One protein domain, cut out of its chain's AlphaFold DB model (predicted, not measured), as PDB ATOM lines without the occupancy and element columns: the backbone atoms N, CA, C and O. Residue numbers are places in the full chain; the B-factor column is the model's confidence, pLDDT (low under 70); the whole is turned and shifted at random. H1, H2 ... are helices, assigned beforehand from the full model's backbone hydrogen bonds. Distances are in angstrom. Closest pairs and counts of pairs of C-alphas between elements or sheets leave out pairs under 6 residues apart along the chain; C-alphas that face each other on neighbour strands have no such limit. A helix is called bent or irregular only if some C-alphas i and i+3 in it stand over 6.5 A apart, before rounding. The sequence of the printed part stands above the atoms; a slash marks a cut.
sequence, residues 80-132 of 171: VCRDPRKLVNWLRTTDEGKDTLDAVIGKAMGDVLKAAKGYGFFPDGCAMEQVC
ATOM      1  N   VAL A  80     -26.907 -16.284 -33.356       90.00
ATOM      2  CA  VAL A  80     -27.786 -15.491 -34.222       90.00
ATOM      3  C   VAL A  80     -28.389 -14.335 -33.439       90.00
ATOM      4  O   VAL A  80     -29.114 -14.535 -32.461       90.00
ATOM      5  N   CYS A  81     -28.152 -13.111 -33.906       91.81
ATOM      6  CA  CYS A  81     -28.835 -11.938 -33.379       91.81
ATOM      7  C   CYS A  81     -30.287 -11.914 -33.878       91.81
ATOM      8  O   CYS A  81     -30.551 -11.607 -35.037       91.81
ATOM      9  N   ARG A  82     -31.238 -12.242 -32.997       93.75
ATOM     10  CA  ARG A  82     -32.682 -12.185 -33.299       93.75
ATOM     11  C   ARG A  82     -33.324 -10.842 -32.949       93.75
ATOM     12  O   ARG A  82     -34.389 -10.526 -33.463       93.75
ATOM     13  N   ASP A  83     -32.686 -10.063 -32.076       94.44
ATOM     14  CA  ASP A  83     -33.152  -8.742 -31.651       94.44
ATOM     15  C   ASP A  83     -31.962  -7.768 -31.577       94.44
ATOM     16  O   ASP A  83     -31.248  -7.718 -30.566       94.44
ATOM     17  N   PRO A  84     -31.744  -6.972 -32.639       92.81
ATOM     18  CA  PRO A  84     -30.647  -6.013 -32.688       92.81
ATOM     19  C   PRO A  84     -30.703  -4.958 -31.579       92.81
ATOM     20  O   PRO A  84     -29.660  -4.483 -31.139       92.81
ATOM     21  N   ARG A  85     -31.895  -4.589 -31.089       94.56
ATOM     22  CA  ARG A  85     -32.027  -3.563 -30.044       94.56
ATOM     23  C   ARG A  85     -31.565  -4.093 -28.697       94.56
ATOM     24  O   ARG A  85     -30.864  -3.382 -27.980       94.56
ATOM     25  N   LYS A  86     -31.906  -5.343 -28.369       95.69
ATOM     26  CA  LYS A  86     -31.391  -6.006 -27.163       95.69
ATOM     27  C   LYS A  86     -29.884  -6.197 -27.221       95.69
ATOM     28  O   LYS A  86     -29.229  -5.954 -26.214       95.69
ATOM     29  N   LEU A  87     -29.337  -6.555 -28.385       95.06
ATOM     30  CA  LEU A  87     -27.887  -6.646 -28.571       95.06
ATOM     31  C   LEU A  87     -27.205  -5.291 -28.331       95.06
ATOM     32  O   LEU A  87     -26.262  -5.215 -27.554       95.06
ATOM     33  N   VAL A  88     -27.711  -4.210 -28.934       94.44
ATOM     34  CA  VAL A  88     -27.177  -2.853 -28.714       94.44
ATOM     35  C   VAL A  88     -27.276  -2.444 -27.246       94.44
ATOM     36  O   VAL A  88     -26.343  -1.849 -26.713       94.44
ATOM     37  N   ASN A  89     -28.383  -2.764 -26.574       96.06
ATOM     38  CA  ASN A  89     -28.520  -2.489 -25.148       96.06
ATOM     39  C   ASN A  89     -27.489  -3.274 -24.323       96.06
ATOM     40  O   ASN A  89     -26.831  -2.693 -23.466       96.06
ATOM     41  N   TRP A  90     -27.309  -4.565 -24.607       96.69
ATOM     42  CA  TRP A  90     -26.322  -5.414 -23.937       96.69
ATOM     43  C   TRP A  90     -24.891  -4.887 -24.120       96.69
ATOM     44  O   TRP A  90     -24.194  -4.700 -23.123       96.69
ATOM     45  N   LEU A  91     -24.509  -4.520 -25.353       95.88
ATOM     46  CA  LEU A  91     -23.208  -3.908 -25.680       95.88
ATOM     47  C   LEU A  91     -22.930  -2.627 -24.879       95.88
ATOM     48  O   LEU A  91     -21.787  -2.323 -24.569       95.88
ATOM     49  N   ARG A  92     -23.971  -1.856 -24.550       94.00
ATOM     50  CA  ARG A  92     -23.837  -0.575 -23.838       94.00
ATOM     51  C   ARG A  92     -23.845  -0.705 -22.318       94.00
ATOM     52  O   ARG A  92     -23.350   0.189 -21.639       94.00
ATOM     53  N   THR A  93     -24.480  -1.746 -21.783       94.94
ATOM     54  CA  THR A  93     -24.867  -1.798 -20.361       94.94
ATOM     55  C   THR A  93     -24.137  -2.861 -19.552       94.94
ATOM     56  O   THR A  93     -24.057  -2.716 -18.336       94.94
ATOM     57  N   THR A  94     -23.588  -3.885 -20.200       95.06
ATOM     58  CA  THR A  94     -22.816  -4.954 -19.543       95.06
ATOM     59  C   THR A  94     -21.323  -4.740 -19.740       95.06
ATOM     60  O   THR A  94     -20.925  -4.073 -20.695       95.06
ATOM     61  N   ASP A  95     -20.498  -5.281 -18.848       94.88
ATOM     62  CA  ASP A  95     -19.046  -5.119 -18.949       94.88
ATOM     63  C   ASP A  95     -18.482  -5.958 -20.103       94.88
ATOM     64  O   ASP A  95     -17.743  -5.436 -20.933       94.88
ATOM     65  N   GLU A  96     -18.971  -7.185 -20.286       94.31
ATOM     66  CA  GLU A  96     -18.626  -8.026 -21.438       94.31
ATOM     67  C   GLU A  96     -19.062  -7.387 -22.764       94.31
ATOM     68  O   GLU A  96     -18.398  -7.522 -23.797       94.31
ATOM     69  N   GLY A  97     -20.189  -6.672 -22.744       93.62
ATOM     70  CA  GLY A  97     -20.683  -5.907 -23.878       93.62
ATOM     71  C   GLY A  97     -19.762  -4.756 -24.263       93.62
ATOM     72  O   GLY A  97     -19.500  -4.573 -25.454       93.62
ATOM     73  N   LYS A  98     -19.233  -4.024 -23.276       93.38
ATOM     74  CA  LYS A  98     -18.268  -2.940 -23.500       93.38
ATOM     75  C   LYS A  98     -16.944  -3.483 -24.028       93.38
ATOM     76  O   LYS A  98     -16.480  -2.997 -25.053       93.38
ATOM     77  N   ASP A  99     -16.411  -4.547 -23.427       95.12
ATOM     78  CA  ASP A  99     -15.169  -5.192 -23.880       95.12
ATOM     79  C   ASP A  99     -15.286  -5.674 -25.334       95.12
ATOM     80  O   ASP A  99     -14.394  -5.481 -26.167       95.12
ATOM     81  N   THR A 100     -16.435  -6.271 -25.668       93.75
ATOM     82  CA  THR A 100     -16.743  -6.696 -27.036       93.75
ATOM     83  C   THR A 100     -16.814  -5.497 -27.982       93.75
ATOM     84  O   THR A 100     -16.293  -5.553 -29.099       93.75
ATOM     85  N   LEU A 101     -17.453  -4.407 -27.552       93.38
ATOM     86  CA  LEU A 101     -17.581  -3.190 -28.344       93.38
ATOM     87  C   LEU A 101     -16.212  -2.548 -28.614       93.38
ATOM     88  O   LEU A 101     -15.939  -2.200 -29.762       93.38
ATOM     89  N   ASP A 102     -15.332  -2.472 -27.618       90.88
ATOM     90  CA  ASP A 102     -13.980  -1.919 -27.753       90.88
ATOM     91  C   ASP A 102     -13.137  -2.717 -28.758       90.88
ATOM     92  O   ASP A 102     -12.508  -2.148 -29.659       90.88
ATOM     93  N   ALA A 103     -13.195  -4.051 -28.686       92.06
ATOM     94  CA  ALA A 103     -12.500  -4.932 -29.624       92.06
ATOM     95  C   ALA A 103     -12.978  -4.757 -31.080       92.06
ATOM     96  O   ALA A 103     -12.189  -4.898 -32.023       92.06
ATOM     97  N   VAL A 104     -14.266  -4.457 -31.279       92.62
ATOM     98  CA  VAL A 104     -14.852  -4.214 -32.605       92.62
ATOM     99  C   VAL A 104     -14.527  -2.807 -33.104       92.62
ATOM    100  O   VAL A 104     -14.110  -2.657 -34.255       92.62
ATOM    101  N   ILE A 105     -14.658  -1.782 -32.257       90.69
ATOM    102  CA  ILE A 105     -14.359  -0.387 -32.614       90.69
ATOM    103  C   ILE A 105     -12.906  -0.246 -33.073       90.69
ATOM    104  O   ILE A 105     -12.661   0.418 -34.079       90.69
ATOM    105  N   GLY A 106     -11.955  -0.937 -32.436       88.06
ATOM    106  CA  GLY A 106     -10.553  -0.929 -32.870       88.06
ATOM    107  C   GLY A 106     -10.344  -1.348 -34.334       88.06
ATOM    108  O   GLY A 106      -9.409  -0.883 -34.982       88.06
ATOM    109  N   LYS A 107     -11.234  -2.183 -34.887       92.31
ATOM    110  CA  LYS A 107     -11.185  -2.651 -36.285       92.31
ATOM    111  C   LYS A 107     -12.101  -1.858 -37.220       92.31
ATOM    112  O   LYS A 107     -11.824  -1.785 -38.413       92.31
ATOM    113  N   ALA A 108     -13.181  -1.282 -36.692       91.88
ATOM    114  CA  ALA A 108     -14.250  -0.643 -37.463       91.88
ATOM    115  C   ALA A 108     -14.373   0.876 -37.219       91.88
ATOM    116  O   ALA A 108     -15.380   1.482 -37.586       91.88
ATOM    117  N   MET A 109     -13.357   1.511 -36.622       90.62
ATOM    118  CA  MET A 109     -13.353   2.936 -36.255       90.62
ATOM    119  C   MET A 109     -13.819   3.853 -37.398       90.62
ATOM    120  O   MET A 109     -14.645   4.740 -37.194       90.62
ATOM    121  N   GLY A 110     -13.333   3.618 -38.620       89.69
ATOM    122  CA  GLY A 110     -13.697   4.422 -39.789       89.69
ATOM    123  C   GLY A 110     -15.194   4.388 -40.113       89.69
ATOM    124  O   GLY A 110     -15.777   5.428 -40.424       89.69
ATOM    125  N   ASP A 111     -15.832   3.224 -39.991       91.81
ATOM    126  CA  ASP A 111     -17.267   3.068 -40.244       91.81
ATOM    127  C   ASP A 111     -18.103   3.756 -39.160       91.81
ATOM    128  O   ASP A 111     -19.097   4.417 -39.473       91.81
ATOM    129  N   VAL A 112     -17.658   3.686 -37.901       90.62
ATOM    130  CA  VAL A 112     -18.292   4.378 -36.768       90.62
ATOM    131  C   VAL A 112     -18.243   5.896 -36.959       90.62
ATOM    132  O   VAL A 112     -19.279   6.558 -36.880       90.62
ATOM    133  N   LEU A 113     -17.070   6.457 -37.277       91.56
ATOM    134  CA  LEU A 113     -16.908   7.897 -37.512       91.56
ATOM    135  C   LEU A 113     -17.704   8.375 -38.732       91.56
ATOM    136  O   LEU A 113     -18.316   9.446 -38.707       91.56
ATOM    137  N   LYS A 114     -17.746   7.570 -39.799       91.69
ATOM    138  CA  LYS A 114     -18.548   7.858 -40.994       91.69
ATOM    139  C   LYS A 114     -20.042   7.879 -40.676       91.69
ATOM    140  O   LYS A 114     -20.742   8.779 -41.143       91.69
ATOM    141  N   ALA A 115     -20.525   6.925 -39.882       92.00
ATOM    142  CA  ALA A 115     -21.911   6.896 -39.435       92.00
ATOM    143  C   ALA A 115     -22.237   8.113 -38.558       92.00
ATOM    144  O   ALA A 115     -23.214   8.806 -38.833       92.00
ATOM    145  N   ALA A 116     -21.392   8.431 -37.569       90.62
ATOM    146  CA  ALA A 116     -21.563   9.600 -36.704       90.62
ATOM    147  C   ALA A 116     -21.652  10.902 -37.513       90.62
ATOM    148  O   ALA A 116     -22.610  11.659 -37.356       90.62
ATOM    149  N   LYS A 117     -20.730  11.103 -38.466       90.06
ATOM    150  CA  LYS A 117     -20.765  12.234 -39.401       90.06
ATOM    151  C   LYS A 117     -22.053  12.266 -40.228       90.06
ATOM    152  O   LYS A 117     -22.609  13.341 -40.429       90.06
ATOM    153  N   GLY A 118     -22.531  11.112 -40.699       90.44
ATOM    154  CA  GLY A 118     -23.783  10.998 -41.455       90.44
ATOM    155  C   GLY A 118     -25.017  11.440 -40.664       90.44
ATOM    156  O   GLY A 118     -25.914  12.054 -41.233       90.44
ATOM    157  N   TYR A 119     -25.031  11.195 -39.353       88.94
ATOM    158  CA  TYR A 119     -26.074  11.677 -38.441       88.94
ATOM    159  C   TYR A 119     -25.832  13.102 -37.911       88.94
ATOM    160  O   TYR A 119     -26.663  13.621 -37.172       88.94
ATOM    161  N   GLY A 120     -24.721  13.746 -38.280       88.00
ATOM    162  CA  GLY A 120     -24.368  15.090 -37.815       88.00
ATOM    163  C   GLY A 120     -23.800  15.140 -36.394       88.00
ATOM    164  O   GLY A 120     -23.761  16.209 -35.792       88.00
ATOM    165  N   PHE A 121     -23.355  14.007 -35.850       91.88
ATOM    166  CA  PHE A 121     -22.739  13.939 -34.528       91.88
ATOM    167  C   PHE A 121     -21.222  14.092 -34.607       91.88
ATOM    168  O   PHE A 121     -20.575  13.583 -35.526       91.88
ATOM    169  N   PHE A 122     -20.656  14.752 -33.599       90.50
ATOM    170  CA  PHE A 122     -19.220  14.814 -33.363       90.50
ATOM    171  C   PHE A 122     -18.910  14.079 -32.053       90.50
ATOM    172  O   PHE A 122     -19.184  14.632 -30.989       90.50
ATOM    173  N   PRO A 123     -18.448  12.815 -32.113       89.56
ATOM    174  CA  PRO A 123     -18.203  12.019 -30.917       89.56
ATOM    175  C   PRO A 123     -17.072  12.592 -30.061       89.56
ATOM    176  O   PRO A 123     -16.081  13.103 -30.587       89.56
ATOM    177  N   ASP A 124     -17.196  12.439 -28.745       87.62
ATOM    178  CA  ASP A 124     -16.130  12.784 -27.807       87.62
ATOM    179  C   ASP A 124     -14.842  11.996 -28.109       87.62
ATOM    180  O   ASP A 124     -14.875  10.870 -28.608       87.62
ATOM    181  N   GLY A 125     -13.689  12.608 -27.828       85.94
ATOM    182  CA  GLY A 125     -12.375  12.024 -28.125       85.94
ATOM    183  C   GLY A 125     -11.935  12.129 -29.591       85.94
ATOM    184  O   GLY A 125     -10.845  11.670 -29.923       85.94
ATOM    185  N   CYS A 126     -12.735  12.752 -30.464       88.31
ATOM    186  CA  CYS A 126     -12.371  13.036 -31.855       88.31
ATOM    187  C   CYS A 126     -11.903  14.490 -32.038       88.31
ATOM    188  O   CYS A 126     -12.331  15.394 -31.322       88.31
ATOM    189  N   ALA A 127     -11.064  14.728 -33.047       87.69
ATOM    190  CA  ALA A 127     -10.643  16.062 -33.474       87.69
ATOM    191  C   ALA A 127     -10.998  16.292 -34.950       87.69
ATOM    192  O   ALA A 127     -11.006  15.359 -35.754       87.69
ATOM    193  N   MET A 128     -11.304  17.542 -35.310       84.62
ATOM    194  CA  MET A 128     -11.432  17.942 -36.712       84.62
ATOM    195  C   MET A 128     -10.050  18.299 -37.246       84.62
ATOM    196  O   MET A 128      -9.478  19.317 -36.862       84.62
ATOM    197  N   GLU A 129      -9.539  17.487 -38.162       86.00
ATOM    198  CA  GLU A 129      -8.285  17.758 -38.855       86.00
ATOM    199  C   GLU A 129      -8.548  18.047 -40.330       86.00
ATOM    200  O   GLU A 129      -9.272  17.321 -41.020       86.00
ATOM    201  N   GLN A 130      -7.953  19.128 -40.832       79.19
ATOM    202  CA  GLN A 130      -7.981  19.426 -42.255       79.19
ATOM    203  C   GLN A 130      -6.870  18.643 -42.952       79.19
ATOM    204  O   GLN A 130      -5.707  19.037 -42.946       79.19
ATOM    205  N   VAL A 131      -7.244  17.546 -43.603       79.12
ATOM    206  CA  VAL A 131      -6.331  16.780 -44.453       79.12
ATOM    207  C   VAL A 131      -6.369  17.364 -45.867       79.12
ATOM    208  O   VAL A 131      -7.380  17.265 -46.565       79.12
ATOM    209  N   CYS A 132      -5.276  18.000 -46.292       70.25
ATOM    210  CA  CYS A 132      -5.093  18.484 -47.659       70.25
ATOM    211  C   CYS A 132      -4.070  17.598 -48.374       70.25
ATOM    212  O   CYS A 132      -2.863  17.812 -48.271       70.25
TER     213      CYS A 132
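Overview. This is residues 80 to 132 of the 171 residues of an uncharacterized protein of Collinsella tanakaei YIT 12063 (UniProt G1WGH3). The domain is an open arch of helix with a tail: H1 and the arm H2b are the two legs, and the arm H2a is the beam that joins them, with a corner at each of its ends. After H2b the chain folds back without a named element, and residues 127 to 132 stick out as a free tail that adds to the length. The printed part has 53 residues with two named helices, H1 then H2, and no named strand; the class is all helix. It is loose, with a radius of gyration of the C-alphas of 13.5 A and spans of 43 by 20 by 18 A.

Along the chain. H1 is residues 84 to 93, 14.3 A long, from C-alpha 84 at (-30.647, -6.013, -32.688). H2 is residues 95 to 118, assigned as one helix by its hydrogen bonds, but bent: C-alphas 107 and 110 are 8.3 A apart. Its arms are H2a, residues 95 to 107, 19.2 A long, and H2b, residues 110 to 118, 12.2 A long, ending with C-alpha 118 at (-23.783, 10.998, -41.455).

Arrangement. H1 and H2a touch only at the corner by their tight link; the closest C-alphas are those of Leu 91 and Gly 97, 3.7 A apart. Their lines are about perpendicular, at 75 degrees. H2a touches H1 with residues 97 to 101 alone. H2a and H2b are close but not clearly touching, the closest C-alphas being those of Ile 105 and Val 112, 7.4 A apart. Their lines are about perpendicular, at 85 degrees. H1 and H2b are apart. In H1 and H2b every O i to N i+4 pair is within hydrogen-bond range; in H2a 8 of 9 are.

Size, cuts and confidence. The two C-alphas farthest apart are those of Arg 82 and Cys 132, at 43.7 A. Residues 119 to 132 hold no named element. The printed part has no cut. The mean pLDDT of the printed part is 90.9, and no printed residue is under 70.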